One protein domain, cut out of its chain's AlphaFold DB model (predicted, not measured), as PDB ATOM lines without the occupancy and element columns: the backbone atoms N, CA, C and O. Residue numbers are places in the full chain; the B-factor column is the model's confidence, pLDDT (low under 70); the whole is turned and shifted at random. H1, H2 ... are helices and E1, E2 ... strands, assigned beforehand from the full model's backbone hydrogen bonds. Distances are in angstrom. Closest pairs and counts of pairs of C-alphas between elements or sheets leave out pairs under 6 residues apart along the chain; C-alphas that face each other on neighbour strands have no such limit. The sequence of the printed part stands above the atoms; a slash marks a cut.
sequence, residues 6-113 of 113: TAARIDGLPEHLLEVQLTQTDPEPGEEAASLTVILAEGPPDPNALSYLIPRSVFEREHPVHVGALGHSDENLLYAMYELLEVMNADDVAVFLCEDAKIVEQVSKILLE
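AT A GLANCE: This is residues 6 to 113 of the 113 residues of an uncharacterized protein of Algicoccus marinus (UniProt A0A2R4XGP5). A strongly twisted sheet of five strands makes the core, with the two longer helices, H3 and H4, over one face and the short H1 over the opposite face, while H2 grazes the sheet. The link between E2 and E3 reaches out to one end of the longest axis, at Pro 29. The printed part has 108 residues with four named helices and five named strands, in the order E1 E2 E3 H1 H2 E4 H3 E5 H4. The sheet is mixed, in the order E1, E2, E3, E5, E4, and the class is mixed, helices and strands. The whole is compact, with a radius of gyration of the C-alphas of 13.6 A and spans of 43 by 31 by 24 A.

IN THESE COORDINATES: E1, residues 6 to 10, begins at C-alpha 6 (225.639, 178.530, 352.778) and is 12.8 A long. E2, residues 17 to 24, is 22.8 A long, and E3, residues 35 to 42, is 23.2 A. H1, residues 47 to 53, measures 10.2 A and H2, residues 56 to 59, 5.4 A. E4, residues 65 to 70, is 16.2 A long and begins at C-alpha 65 (239.419, 189.058, 341.934). H3, residues 77 to 86, measures 14.5 A, and E5, residues 93 to 98, 15.7 A. H4, residues 101 to 112, is 16.2 A long and ends at C-alpha 112 (220.371, 181.735, 347.539).

HOW THE PARTS SIT: E1, E2 and E3 form a meander, each strand the antiparallel neighbour of the one before, through two hairpins; N 8 and O 21 are 2.8 A apart, N 20 and O 38 2.8 A. E5 is parallel to E3, with N 39 and O 94 at 2.7 A, and to E4, with N 66 and O 93 at 2.8 A. E4, H3 and E5 form a strand-helix-strand unit, two parallel neighbour strands joined through a helix, with a right-handed crossover. E3, H1 H2 and E4 form a split one, E5 between its strands, also right-handed. H4 runs along the strands at a height over the sheet of 8.0 A; its closest C-alpha pair with E3 is Glu 42 and Ala 101, 5.9 A. H3, on the same face, runs along E5 at 8.7 A. H1, on the opposite face, runs across the strands at 9.5 A. In H3 and H4 every O i to N i+4 pair is within hydrogen-bond range; in H1 1 of 3 is, beside 3 of 4 O i to N i+3 pairs, and H2, with 4 residues, is too short for any O i to N i+4 pair, while its 1 O i to N i+3 pair is within range.

THE WHOLE: The C-alphas farthest apart, of Pro 29 and Asn 48, are 43.1 A apart. The printed part has no cut, and no link is long. The mean pLDDT of the printed part is 83.3; residues 72 to 76 are under 70.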
ATOM      1  N   THR A   6     226.810 177.719 352.459       87.75
ATOM      2  CA  THR A   6     225.639 178.530 352.778       87.75
ATOM      3  C   THR A   6     225.804 179.901 352.138       87.75
ATOM      4  O   THR A   6     226.828 180.552 352.329       87.75
ATOM      5  N   ALA A   7     224.797 180.355 351.397       90.19
ATOM      6  CA  ALA A   7     224.816 181.657 350.744       90.19
ATOM      7  C   ALA A   7     224.055 182.712 351.554       90.19
ATOM      8  O   ALA A   7     222.950 182.464 352.040       90.19
ATOM      9  N   ALA A   8     224.615 183.914 351.645       91.88
ATOM     10  CA  ALA A   8     223.972 185.074 352.240       91.88
ATOM     11  C   ALA A   8     224.160 186.298 351.343       91.88
ATOM     12  O   ALA A   8     225.268 186.608 350.913       91.88
ATOM     13  N   ARG A   9     223.073 187.025 351.072       91.62
ATOM     14  CA  ARG A   9     223.158 188.318 350.389       91.62
ATOM     15  C   ARG A   9     223.812 189.344 351.313       91.62
ATOM     16  O   ARG A   9     223.424 189.453 352.475       91.62
ATOM     17  N   ILE A  10     224.749 190.115 350.769       91.06
ATOM     18  CA  ILE A  10     225.396 191.232 351.454       91.06
ATOM     19  C   ILE A  10     224.880 192.540 350.858       91.06
ATOM     20  O   ILE A  10     224.832 192.716 349.639       91.06
ATOM     21  N   ASP A  11     224.486 193.465 351.726       86.50
ATOM     22  CA  ASP A  11     224.101 194.815 351.332       86.50
ATOM     23  C   ASP A  11     225.305 195.756 351.469       86.50
ATOM     24  O   ASP A  11     226.045 195.702 352.451       86.50
ATOM     25  N   GLY A  12     225.501 196.647 350.497       80.31
ATOM     26  CA  GLY A  12     226.625 197.593 350.512       80.31
ATOM     27  C   GLY A  12     227.127 198.002 349.131       80.31
ATOM     28  O   GLY A  12     227.791 199.033 349.006       80.31
ATOM     29  N   LEU A  13     226.776 197.241 348.094       85.00
ATOM     30  CA  LEU A  13     227.019 197.613 346.704       85.00
ATOM     31  C   LEU A  13     225.836 198.398 346.098       85.00
ATOM     32  O   LEU A  13     224.722 198.349 346.627       85.00
ATOM     33  N   PRO A  14     226.071 199.151 345.004       85.38
ATOM     34  CA  PRO A  14     225.017 199.791 344.217       85.38
ATOM     35  C   PRO A  14     223.923 198.820 343.751       85.38
ATOM     36  O   PRO A  14     224.185 197.637 343.578       85.38
ATOM     37  N   GLU A  15     222.724 199.336 343.459       81.19
ATOM     38  CA  GLU A  15     221.542 198.522 343.109       81.19
ATOM     39  C   GLU A  15     221.712 197.639 341.862       81.19
ATOM     40  O   GLU A  15     221.031 196.625 341.742       81.19
ATOM     41  N   HIS A  16     222.612 198.001 340.941       82.12
ATOM     42  CA  HIS A  16     222.918 197.207 339.744       82.12
ATOM     43  C   HIS A  16     223.885 196.043 340.010       82.12
ATOM     44  O   HIS A  16     224.211 195.294 339.086       82.12
ATOM     45  N   LEU A  17     224.360 195.905 341.252       89.50
ATOM     46  CA  LEU A  17     225.216 194.821 341.710       89.50
ATOM     47  C   LEU A  17     224.520 194.007 342.801       89.50
ATOM     48  O   LEU A  17     223.887 194.545 343.708       89.50
ATOM     49  N   LEU A  18     224.717 192.696 342.751       91.81
ATOM     50  CA  LEU A  18     224.328 191.784 343.817       91.81
ATOM     51  C   LEU A  18     225.582 191.156 344.413       91.81
ATOM     52  O   LEU A  18     226.309 190.471 343.703       91.81
ATOM     53  N   GLU A  19     225.804 191.346 345.709       93.44
ATOM     54  CA  GLU A  19     226.860 190.655 346.448       93.44
ATOM     55  C   GLU A  19     226.270 189.488 347.243       93.44
ATOM     56  O   GLU A  19     225.277 189.632 347.961       93.44
ATOM     57  N   VAL A  20     226.890 188.323 347.108       92.12
ATOM     58  CA  VAL A  20     226.552 187.096 347.820       92.12
ATOM     59  C   VAL A  20     227.823 186.562 348.458       92.12
ATOM     60  O   VAL A  20     228.804 186.302 347.769       92.12
ATOM     61  N   GLN A  21     227.809 186.378 349.770       91.75
ATOM     62  CA  GLN A  21     228.852 185.653 350.477       91.75
ATOM     63  C   GLN A  21     228.465 184.179 350.558       91.75
ATOM     64  O   GLN A  21     227.365 183.844 351.000       91.75
ATOM     65  N   LEU A  22     229.363 183.305 350.122       89.25
ATOM     66  CA  LEU A  22     229.266 181.863 350.290       89.25
ATOM     67  C   LEU A  22     230.181 181.467 351.443       89.25
ATOM     68  O   LEU A  22     231.381 181.703 351.378       89.25
ATOM     69  N   THR A  23     229.633 180.858 352.486       89.00
ATOM     70  CA  THR A  23     230.392 180.412 353.660       89.00
ATOM     71  C   THR A  23     230.276 178.908 353.790       89.00
ATOM     72  O   THR A  23     229.176 178.372 353.694       89.00
ATOM     73  N   GLN A  24     231.386 178.216 354.020       87.00
ATOM     74  CA  GLN A  24     231.384 176.770 354.210       87.00
ATOM     75  C   GLN A  24     230.445 176.356 355.362       87.00
ATOM     76  O   GLN A  24     230.521 176.908 356.459       87.00
ATOM     77  N   THR A  25     229.546 175.398 355.110       83.31
ATOM     78  CA  THR A  25     228.465 175.028 356.050       83.31
ATOM     79  C   THR A  25     228.955 174.160 357.216       83.31
ATOM     80  O   THR A  25     228.423 174.264 358.319       83.31
ATOM     81  N   ASP A  26     230.008 173.365 357.007       81.69
ATOM     82  CA  ASP A  26     230.572 172.443 358.003       81.69
ATOM     83  C   ASP A  26     232.109 172.374 357.878       81.69
ATOM     84  O   ASP A  26     232.641 171.411 357.319       81.69
ATOM     85  N   PRO A  27     232.851 173.398 358.341       77.88
ATOM     86  CA  PRO A  27     234.311 173.339 358.372       77.88
ATOM     87  C   PRO A  27     234.801 172.265 359.356       77.88
ATOM     88  O   PRO A  27     234.171 172.005 360.389       77.88
ATOM     89  N   GLU A  28     235.945 171.644 359.061       77.69
ATOM     90  CA  GLU A  28     236.565 170.686 359.978       77.69
ATOM     91  C   GLU A  28     236.934 171.361 361.319       77.69
ATOM     92  O   GLU A  28     237.294 172.542 361.366       77.69
ATOM     93  N   PRO A  29     236.848 170.648 362.458       75.19
ATOM     94  CA  PRO A  29     237.116 171.238 363.765       75.19
ATOM     95  C   PRO A  29     238.573 171.707 363.882       75.19
ATOM     96  O   PRO A  29     239.495 170.896 363.968       75.19
ATOM     97  N   GLY A  30     238.762 173.026 363.964       74.31
ATOM     98  CA  GLY A  30     240.076 173.678 364.018       74.31
ATOM     99  C   GLY A  30     240.458 174.420 362.735       74.31
ATOM    100  O   GLY A  30     241.496 175.078 362.727       74.31
ATOM    101  N   GLU A  31     239.623 174.347 361.699       75.62
ATOM    102  CA  GLU A  31     239.755 175.106 360.458       75.62
ATOM    103  C   GLU A  31     238.841 176.342 360.487       75.62
ATOM    104  O   GLU A  31     237.728 176.300 361.022       75.62
ATOM    105  N   GLU A  32     239.321 177.469 359.959       74.12
ATOM    106  CA  GLU A  32     238.468 178.641 359.748       74.12
ATOM    107  C   GLU A  32     237.534 178.365 358.567       74.12
ATOM    108  O   GLU A  32     237.960 177.835 357.544       74.12
ATOM    109  N   ALA A  33     236.250 178.707 358.713       77.19
ATOM    110  CA  ALA A  33     235.277 178.509 357.647       77.19
ATOM    111  C   ALA A  33     235.694 179.314 356.414       77.19
ATOM    112  O   ALA A  33     235.742 180.545 356.472       77.19
ATOM    113  N   ALA A  34     235.959 178.628 355.303       82.69
ATOM    114  CA  ALA A  34     236.253 179.305 354.052       82.69
ATOM    115  C   ALA A  34     235.039 180.143 353.628       82.69
ATOM    116  O   ALA A  34     233.901 179.655 353.609       82.69
ATOM    117  N   SER A  35     235.290 181.406 353.294       88.12
ATOM    118  CA  SER A  35     234.292 182.307 352.728       88.12
ATOM    119  C   SER A  35     234.667 182.648 351.290       88.12
ATOM    120  O   SER A  35     235.839 182.668 350.949       88.12
ATOM    121  N   LEU A  36     233.696 182.874 350.417       88.88
ATOM    122  CA  LEU A  36     233.907 183.312 349.040       88.88
ATOM    123  C   LEU A  36     232.935 184.450 348.775       88.88
ATOM    124  O   LEU A  36     231.774 184.385 349.185       88.88
ATOM    125  N   THR A  37     233.381 185.489 348.078       91.75
ATOM    126  CA  THR A  37     232.484 186.580 347.685       91.75
ATOM    127  C   THR A  37     232.128 186.448 346.217       91.75
ATOM    128  O   THR A  37     233.010 186.437 345.371       91.75
ATOM    129  N   VAL A  38     230.841 186.407 345.896       91.38
ATOM    130  CA  VAL A  38     230.330 186.424 344.525       91.38
ATOM    131  C   VAL A  38     229.604 187.739 344.275       91.38
ATOM    132  O   VAL A  38     228.710 188.119 345.023       91.38
ATOM    133  N   ILE A  39     229.976 188.436 343.208       92.19
ATOM    134  CA  ILE A  39     229.363 189.685 342.769       92.19
ATOM    135  C   ILE A  39     228.775 189.462 341.382       92.19
ATOM    136  O   ILE A  39     229.497 189.160 340.435       92.19
ATOM    137  N   LEU A  40     227.467 189.641 341.254       91.19
ATOM    138  CA  LEU A  40     226.778 189.643 339.968       91.19
ATOM    139  C   LEU A  40     226.594 191.090 339.526       91.19
ATOM    140  O   LEU A  40     226.055 191.901 340.282       91.19
ATOM    141  N   ALA A  41     227.033 191.410 338.315       90.81
ATOM    142  CA  ALA A  41     226.923 192.741 337.745       90.81
ATOM    143  C   ALA A  41     226.103 192.695 336.463       90.81
ATOM    144  O   ALA A  41     226.491 192.022 335.510       90.81
ATOM    145  N   GLU A  42     224.995 193.432 336.420       89.19
ATOM    146  CA  GLU A  42     224.256 193.617 335.174       89.19
ATOM    147  C   GLU A  42     225.038 194.548 334.245       89.19
ATOM    148  O   GLU A  42     225.351 195.692 334.595       89.19
ATOM    149  N   GLY A  43     225.339 194.074 333.041       83.75
ATOM    150  CA  GLY A  43     225.945 194.903 332.015       83.75
ATOM    151  C   GLY A  43     226.529 194.108 330.855       83.75
ATOM    152  O   GLY A  43     226.517 192.879 330.851       83.75
ATOM    153  N   PRO A  44     227.052 194.805 329.834       81.50
ATOM    154  CA  PRO A  44     227.632 194.129 328.688       81.50
ATOM    155  C   PRO A  44     228.799 193.232 329.139       81.50
ATOM    156  O   PRO A  44     229.614 193.679 329.953       81.50
ATOM    157  N   PRO A  45     228.931 192.009 328.589       74.12
ATOM    158  CA  PRO A  45     230.043 191.100 328.865       74.12
ATOM    159  C   PRO A  45     231.326 191.576 328.155       74.12
ATOM    160  O   PRO A  45     231.915 190.881 327.331       74.12
ATOM    161  N   ASP A  46     231.734 192.813 328.435       76.19
ATOM    162  CA  ASP A  46     232.904 193.485 327.882       76.19
ATOM    163  C   ASP A  46     233.911 193.742 329.020       76.19
ATOM    164  O   ASP A  46     233.538 194.311 330.048       76.19
ATOM    165  N   PRO A  47     235.199 193.385 328.870       70.31
ATOM    166  CA  PRO A  47     236.221 193.652 329.887       70.31
ATOM    167  C   PRO A  47     236.339 195.134 330.278       70.31
ATOM    168  O   PRO A  47     236.649 195.459 331.422       70.31
ATOM    169  N   ASN A  48     236.064 196.057 329.354       80.19
ATOM    170  CA  ASN A  48     236.044 197.492 329.634       80.19
ATOM    171  C   ASN A  48     234.863 197.880 330.532       80.19
ATOM    172  O   ASN A  48     234.942 198.894 331.231       80.19
ATOM    173  N   ALA A  49     233.793 197.078 330.549       79.06
ATOM    174  CA  ALA A  49     232.631 197.297 331.398       79.06
ATOM    175  C   ALA A  49     232.958 197.208 332.887       79.06
ATOM    176  O   ALA A  49     232.401 197.963 333.681       79.06
ATOM    177  N   LEU A  50     233.959 196.404 333.254       81.31
ATOM    178  CA  LEU A  50     234.451 196.305 334.630       81.31
ATOM    179  C   LEU A  50     234.801 197.671 335.224       81.31
ATOM    180  O   LEU A  50     234.488 197.935 336.380       81.31
ATOM    181  N   SER A  51     235.404 198.554 334.421       81.81
ATOM    182  CA  SER A  51     235.902 199.854 334.885       81.81
ATOM    183  C   SER A  51     234.809 200.824 335.343       81.81
ATOM    184  O   SER A  51     235.096 201.715 336.144       81.81
ATOM    185  N   TYR A  52     233.576 200.669 334.846       83.88
ATOM    186  CA  TYR A  52     232.448 201.535 335.199       83.88
ATOM    187  C   TYR A  52     231.300 200.802 335.903       83.88
ATOM    188  O   TYR A  52     230.493 201.462 336.555       83.88
ATOM    189  N   LEU A  53     231.219 199.471 335.800       87.31
ATOM    190  CA  LEU A  53     230.209 198.662 336.491       87.31
ATOM    191  C   LEU A  53     230.634 198.291 337.908       87.31
ATOM    192  O   LEU A  53     229.802 198.310 338.814       87.31
ATOM    193  N   ILE A  54     231.913 197.963 338.106       89.19
ATOM    194  CA  ILE A  54     232.417 197.428 339.370       89.19
ATOM    195  C   ILE A  54     233.121 198.541 340.156       89.19
ATOM    196  O   ILE A  54     234.103 199.114 339.675       89.19
ATOM    197  N   PRO A  55     232.654 198.872 341.375       88.75
ATOM    198  CA  PRO A  55     233.308 199.830 342.243       88.75
ATOM    199  C   PRO A  55     234.767 199.463 342.478       88.75
ATOM    200  O   PRO A  55     235.107 198.310 342.741       88.75
ATOM    201  N   ARG A  56     235.628 200.481 342.489       87.19
ATOM    202  CA  ARG A  56     237.052 200.319 342.797       87.19
ATOM    203  C   ARG A  56     237.296 199.599 344.131       87.19
ATOM    204  O   ARG A  56     238.253 198.844 344.229       87.19
ATOM    205  N   SER A  57     236.406 199.777 345.107       87.00
ATOM    206  CA  SER A  57     236.472 199.113 346.413       87.00
ATOM    207  C   SER A  57     236.449 197.584 346.337       87.00
ATOM    208  O   SER A  57     236.950 196.938 347.249       87.00
ATOM    209  N   VAL A  58     235.899 196.993 345.270       87.00
ATOM    210  CA  VAL A  58     235.937 195.539 345.040       87.00
ATOM    211  C   VAL A  58     237.357 195.084 344.696       87.00
ATOM    212  O   VAL A  58     237.821 194.082 345.225       87.00
ATOM    213  N   PHE A  59     238.072 195.852 343.869       85.12
ATOM    214  CA  PHE A  59     239.454 195.564 343.464       85.12
ATOM    215  C   PHE A  59     240.504 195.974 344.504       85.12
ATOM    216  O   PHE A  59     241.666 195.604 344.381       85.12
ATOM    217  N   GLU A  60     240.118 196.771 345.502       86.81
ATOM    218  CA  GLU A  60     240.982 197.156 346.627       86.81
ATOM    219  C   GLU A  60     240.948 196.143 347.780       86.81
ATOM    220  O   GLU A  60     241.658 196.329 348.767       86.81
ATOM    221  N   ARG A  61     240.145 195.078 347.666       81.88
ATOM    222  CA  ARG A  61     240.160 193.963 348.618       81.88
ATOM    223  C   ARG A  61     241.514 193.251 348.544       81.88
ATOM    224  O   ARG A  61     242.113 193.151 347.477       81.88
ATOM    225  N   GLU A  62     241.995 192.744 349.677       80.50
ATOM    226  CA  GLU A  62     243.314 192.093 349.784       80.50
ATOM    227  C   GLU A  62     243.377 190.708 349.108       80.50
ATOM    228  O   GLU A  62     244.414 190.047 349.147       80.50
ATOM    229  N   HIS A  63     242.291 190.289 348.453       85.75
ATOM    230  CA  HIS A  63     242.126 188.970 347.859       85.75
ATOM    231  C   HIS A  63     242.007 189.042 346.329       85.75
ATOM    232  O   HIS A  63     241.503 190.034 345.790       85.75
ATOM    233  N   PRO A  64     242.469 188.000 345.612       88.56
ATOM    234  CA  PRO A  64     242.273 187.856 344.176       88.56
ATOM    235  C   PRO A  64     240.829 188.109 343.727       88.56
ATOM    236  O   PRO A  64     239.871 187.617 344.323       88.56
ATOM    237  N   VAL A  65     240.695 188.851 342.623       89.38
ATOM    238  CA  VAL A  65     239.419 189.058 341.934       89.38
ATOM    239  C   VAL A  65     239.432 188.266 340.633       89.38
ATOM    240  O   VAL A  65     240.191 188.572 339.711       89.38
ATOM    241  N   HIS A  66     238.571 187.261 340.555       88.75
ATOM    242  CA  HIS A  66     238.324 186.447 339.372       88.75
ATOM    243  C   HIS A  66     237.136 187.020 338.617       88.75
ATOM    244  O   HIS A  66     236.117 187.350 339.219       88.75
ATOM    245  N   VAL A  67     237.254 187.155 337.299       86.56
ATOM    246  CA  VAL A  67     236.198 187.753 336.477       86.56
ATOM    247  C   VAL A  67     235.729 186.759 335.429       86.56
ATOM    248  O   VAL A  67     236.524 186.288 334.617       86.56
ATOM    249  N   GLY A  68     234.428 186.491 335.431       85.44
ATOM    250  CA  GLY A  68     233.722 185.729 334.413       85.44
ATOM    251  C   GLY A  68     232.649 186.574 333.730       85.44
ATOM    252  O   GLY A  68     232.233 187.621 334.230       85.44
ATOM    253  N   ALA A  69     232.184 186.108 332.578       85.31
ATOM    254  CA  ALA A  69     231.013 186.652 331.905       85.31
ATOM    255  C   ALA A  69     229.995 185.530 331.703       85.31
ATOM    256  O   ALA A  69     230.381 184.401 331.414       85.31
ATOM    257  N   LEU A  70     228.717 185.856 331.872       84.38
ATOM    258  CA  LEU A  70     227.587 184.947 331.726       84.38
ATOM    259  C   LEU A  70     226.630 185.526 330.681       84.38
ATOM    260  O   LEU A  70     226.157 186.659 330.829       84.38
ATOM    261  N   GLY A  71     226.352 184.759 329.628       77.50
ATOM    262  CA  GLY A  71     225.452 185.146 328.541       77.50
ATOM    263  C   GLY A  71     224.331 184.134 328.306       77.50
ATOM    264  O   GLY A  71     224.364 183.003 328.781       77.50
ATOM    265  N   HIS A  72     223.327 184.520 327.516       64.88
ATOM    266  CA  HIS A  72     222.173 183.653 327.212       64.88
ATOM    267  C   HIS A  72     222.533 182.362 326.461       64.88
ATOM    268  O   HIS A  72     221.746 181.416 326.437       64.88
ATOM    269  N   SER A  73     223.688 182.341 325.794       60.03
ATOM    270  CA  SER A  73     224.222 181.175 325.086       60.03
ATOM    271  C   SER A  73     224.866 180.134 326.004       60.03
ATOM    272  O   SER A  73     225.184 179.046 325.527       60.03
ATOM    273  N   ASP A  74     225.046 180.430 327.293       61.38
ATOM    274  CA  ASP A  74     225.555 179.459 328.254       61.38
ATOM    275  C   ASP A  74     224.441 178.462 328.609       61.38
ATOM    276  O   ASP A  74     223.674 178.654 329.552       61.38
ATOM    277  N   GLU A  75     224.352 177.362 327.849       58.44
ATOM    278  CA  GLU A  75     223.399 176.259 328.085       58.44
ATOM    279  C   GLU A  75     223.498 175.667 329.509       58.44
ATOM    280  O   GLU A  75     222.582 174.977 329.950       58.44
ATOM    281  N   ASN A  76     224.569 175.974 330.253       68.12
ATOM    282  CA  ASN A  76     224.675 175.757 331.692       68.12
ATOM    283  C   ASN A  76     225.406 176.921 332.384       68.12
ATOM    284  O   ASN A  76     226.574 176.795 332.740       68.12
ATOM    285  N   LEU A  77     224.699 178.022 332.657       70.88
ATOM    286  CA  LEU A  77     225.160 179.113 333.541       70.88
ATOM    287  C   LEU A  77     225.777 178.598 334.859       70.88
ATOM    288  O   LEU A  77     226.780 179.117 335.339       70.88
ATOM    289  N   LEU A  78     225.201 177.524 335.409       71.75
ATOM    290  CA  LEU A  78     225.713 176.803 336.577       71.75
ATOM    291  C   LEU A  78     227.125 176.255 336.373       71.75
ATOM    292  O   LEU A  78     227.939 176.331 337.281       71.75
ATOM    293  N   TYR A  79     227.409 175.691 335.201       76.38
ATOM    294  CA  TYR A  79     228.694 175.062 334.920       76.38
ATOM    295  C   TYR A  79     229.810 176.102 334.853       76.38
ATOM    296  O   TYR A  79     230.808 175.952 335.544       76.38
ATOM    297  N   ALA A  80     229.590 177.201 334.125       72.62
ATOM    298  CA  ALA A  80     230.544 178.309 334.060       72.62
ATOM    299  C   ALA A  80     230.825 178.914 335.449       72.62
ATOM    300  O   ALA A  80     231.954 179.285 335.767       72.62
ATOM    301  N   MET A  81     229.798 178.984 336.300       78.06
ATOM    302  CA  MET A  81     229.948 179.450 337.674       78.06
ATOM    303  C   MET A  81     230.729 178.447 338.535       78.06
ATOM    304  O   MET A  81     231.619 178.858 339.272       78.06
ATOM    305  N   TYR A  82     230.446 177.145 338.418       78.62
ATOM    306  CA  TYR A  82     231.175 176.100 339.140       78.62
ATOM    307  C   TYR A  82     232.641 176.012 338.728       78.62
ATOM    308  O   TYR A  82     233.487 175.943 339.609       78.62
ATOM    309  N   GLU A  83     232.961 176.088 337.434       77.94
ATOM    310  CA  GLU A  83     234.355 176.095 336.966       77.94
ATOM    311  C   GLU A  83     235.161 177.235 337.597       77.94
ATOM    312  O   GLU A  83     236.322 177.057 337.964       77.94
ATOM    313  N   LEU A  84     234.542 178.409 337.752       74.38
ATOM    314  CA  LEU A  84     235.196 179.553 338.375       74.38
ATOM    315  C   LEU A  84     235.319 179.364 339.893       74.38
ATOM    316  O   LEU A  84     236.373 179.645 340.449       74.38
ATOM    317  N   LEU A  85     234.288 178.833 340.553       74.69
ATOM    318  CA  LEU A  85     234.312 178.552 341.991       74.69
ATOM    319  C   LEU A  85     235.301 177.435 342.373       74.69
ATOM    320  O   LEU A  85     235.875 177.489 343.456       74.69
ATOM    321  N   GLU A  86     235.541 176.452 341.500       77.50
ATOM    322  CA  GLU A  86     236.473 175.335 341.742       77.50
ATOM    323  C   GLU A  86     237.935 175.776 341.896       77.50
ATOM    324  O   GLU A  86     238.724 175.087 342.543       77.50
ATOM    325  N   VAL A  87     238.314 176.908 341.300       77.06
ATOM    326  CA  VAL A  87     239.693 177.422 341.338       77.06
ATOM    327  C   VAL A  87     239.898 178.536 342.369       77.06
ATOM    328  O   VAL A  87     241.012 179.052 342.492       77.06
ATOM    329  N   MET A  88     238.845 178.918 343.098       80.25
ATOM    330  CA  MET A  88     238.902 179.973 344.107       80.25
ATOM    331  C   MET A  88     239.422 179.467 345.450       80.25
ATOM    332  O   MET A  88     239.161 178.339 345.868       80.25
ATOM    333  N   ASN A  89     240.129 180.349 346.150       82.88
ATOM    334  CA  ASN A  89     240.561 180.142 347.527       82.88
ATOM    335  C   ASN A  89     239.645 180.887 348.498       82.88
ATOM    336  O   ASN A  89     238.852 181.737 348.095       82.88
ATOM    337  N   ALA A  90     239.793 180.594 349.789       83.38
ATOM    338  CA  ALA A  90     239.141 181.375 350.828       83.38
ATOM    339  C   ALA A  90     239.410 182.880 350.639       83.38
ATOM    340  O   ALA A  90     240.527 183.306 350.345       83.38
ATOM    341  N   ASP A  91     238.340 183.644 350.803       86.88
ATOM    342  CA  ASP A  91     238.207 185.091 350.705       86.88
ATOM    343  C   ASP A  91     238.394 185.689 349.299       86.88
ATOM    344  O   ASP A  91     238.267 186.905 349.125       86.88
ATOM    345  N   ASP A  92     238.600 184.854 348.274       90.12
ATOM    346  CA  ASP A  92     238.602 185.295 346.878       90.12
ATOM    347  C   ASP A  92     237.249 185.920 346.487       90.12
ATOM    348  O   ASP A  92     236.171 185.588 347.002       90.12
ATOM    349  N   VAL A  93     237.311 186.820 345.507       90.69
ATOM    350  CA  VAL A  93     236.145 187.497 344.942       90.69
ATOM    351  C   VAL A  93     235.915 187.008 343.518       90.69
ATOM    352  O   VAL A  93     236.789 187.136 342.669       90.69
ATOM    353  N   ALA A  94     234.727 186.496 343.225       90.12
ATOM    354  CA  ALA A  94     234.251 186.225 341.878       90.12
ATOM    355  C   ALA A  94     233.335 187.354 341.419       90.12
ATOM    356  O   ALA A  94     232.363 187.684 342.092       90.12
ATOM    357  N   VAL A  95     233.606 187.921 340.251       90.06
ATOM    358  CA  VAL A  95     232.740 188.890 339.583       90.06
ATOM    359  C   VAL A  95     232.202 188.253 338.311       90.06
ATOM    360  O   VAL A  95     232.975 187.904 337.422       90.06
ATOM    361  N   PHE A  96     230.882 188.149 338.195       89.56
ATOM    362  CA  PHE A  96     230.210 187.709 336.978       89.56
ATOM    363  C   PHE A  96     229.540 188.896 336.292       89.56
ATOM    364  O   PHE A  96     228.639 189.526 336.849       89.56
ATOM    365  N   LEU A  97     229.981 189.195 335.069       89.69
ATOM    366  CA  LEU A  97     229.303 190.123 334.169       89.69
ATOM    367  C   LEU A  97     228.126 189.401 333.512       89.69
ATOM    368  O   LEU A  97     228.324 188.540 332.656       89.69
ATOM    369  N   CYS A  98     226.914 189.745 333.922       88.38
ATOM    370  CA  CYS A  98     225.678 189.169 333.420       88.38
ATOM    371  C   CYS A  98     225.118 190.056 332.307       88.38
ATOM    372  O   CYS A  98     224.805 191.221 332.552       88.38
ATOM    373  N   GLU A  99     224.952 189.488 331.109       87.25
ATOM    374  CA  GLU A  99     224.490 190.211 329.914       87.25
ATOM    375  C   GLU A  99     223.154 190.948 330.123       87.25
ATOM    376  O   GLU A  99     222.938 192.014 329.541       87.25
ATOM    377  N   ASP A 100     222.266 190.408 330.962       86.38
ATOM    378  CA  ASP A 100     220.997 191.032 331.320       86.38
ATOM    379  C   ASP A 100     220.521 190.671 332.742       86.38
ATOM    380  O   ASP A 100     220.983 189.715 333.376       86.38
ATOM    381  N   ALA A 101     219.524 191.417 333.223       85.81
ATOM    382  CA  ALA A 101     218.913 191.224 334.535       85.81
ATOM    383  C   ALA A 101     218.338 189.814 334.778       85.81
ATOM    384  O   ALA A 101     218.323 189.359 335.922       85.81
ATOM    385  N   LYS A 102     217.870 189.090 333.748       87.12
ATOM    386  CA  LYS A 102     217.329 187.732 333.941       87.12
ATOM    387  C   LYS A 102     218.415 186.750 334.342       87.12
ATOM    388  O   LYS A 102     218.142 185.875 335.159       87.12
ATOM    389  N   ILE A 103     219.625 186.888 333.800       87.12
ATOM    390  CA  ILE A 103     220.767 186.066 334.213       87.12
ATOM    391  C   ILE A 103     221.107 186.362 335.676       87.12
ATOM    392  O   ILE A 103     221.270 185.427 336.457       87.12
ATOM    393  N   VAL A 104     221.125 187.637 336.081       88.38
ATOM    394  CA  VAL A 104     221.323 188.014 337.494       88.38
ATOM    395  C   VAL A 104     220.265 187.364 338.387       88.38
ATOM    396  O   VAL A 104     220.609 186.752 339.395       88.38
ATOM    397  N   GLU A 105     218.986 187.436 338.007       87.62
ATOM    398  CA  GLU A 105     217.885 186.827 338.759       87.62
ATOM    399  C   GLU A 105     218.058 185.306 338.875       87.62
ATOM    400  O   GLU A 105     218.018 184.763 339.981       87.62
ATOM    401  N   GLN A 106     218.319 184.617 337.761       87.19
ATOM    402  CA  GLN A 106     218.515 183.165 337.733       87.19
ATOM    403  C   GLN A 106     219.695 182.723 338.599       87.19
ATOM    404  O   GLN A 106     219.548 181.806 339.408       87.19
ATOM    405  N   VAL A 107     220.847 183.381 338.464       86.31
ATOM    406  CA  VAL A 107     222.054 183.049 339.230       86.31
ATOM    407  C   VAL A 107     221.856 183.363 340.710       86.31
ATOM    408  O   VAL A 107     222.176 182.534 341.557       86.31
ATOM    409  N   SER A 108     221.247 184.504 341.046       87.62
ATOM    410  CA  SER A 108     220.940 184.845 342.440       87.62
ATOM    411  C   SER A 108     220.049 183.798 343.103       87.62
ATOM    412  O   SER A 108     220.288 183.413 344.245       87.62
ATOM    413  N   LYS A 109     219.068 183.285 342.358       87.06
ATOM    414  CA  LYS A 109     218.146 182.250 342.807       87.06
ATOM    415  C   LYS A 109     218.875 180.928 343.047       87.06
ATOM    416  O   LYS A 109     218.717 180.335 344.100       87.06
ATOM    417  N   ILE A 110     219.745 180.523 342.125       84.50
ATOM    418  CA  ILE A 110     220.605 179.338 342.268       84.50
ATOM    419  C   ILE A 110     221.505 179.413 343.511       84.50
ATOM    420  O   ILE A 110     221.706 178.405 344.195       84.50
ATOM    421  N   LEU A 111     222.092 180.586 343.763       84.94
ATOM    422  CA  LEU A 111     222.999 180.789 344.887       84.94
ATOM    423  C   LEU A 111     222.240 180.775 346.220       84.94
ATOM    424  O   LEU A 111     222.705 180.139 347.161       84.94
ATOM    425  N   LEU A 112     221.089 181.453 346.290       84.44
ATOM    426  CA  LEU A 112     220.371 181.735 347.539       84.44
ATOM    427  C   LEU A 112     219.275 180.717 347.916       84.44
ATOM    428  O   LEU A 112     218.885 180.694 349.083       84.44
ATOM    429  N   GLU A 113     218.755 179.917 346.978       77.12
ATOM    430  CA  GLU A 113     217.802 178.814 347.249       77.12
ATOM    431  C   GLU A 113     218.510 177.484 347.471       77.12
ATOM    432  O   GLU A 113     218.121 176.713 348.374       77.12
TER     433      GLU A 113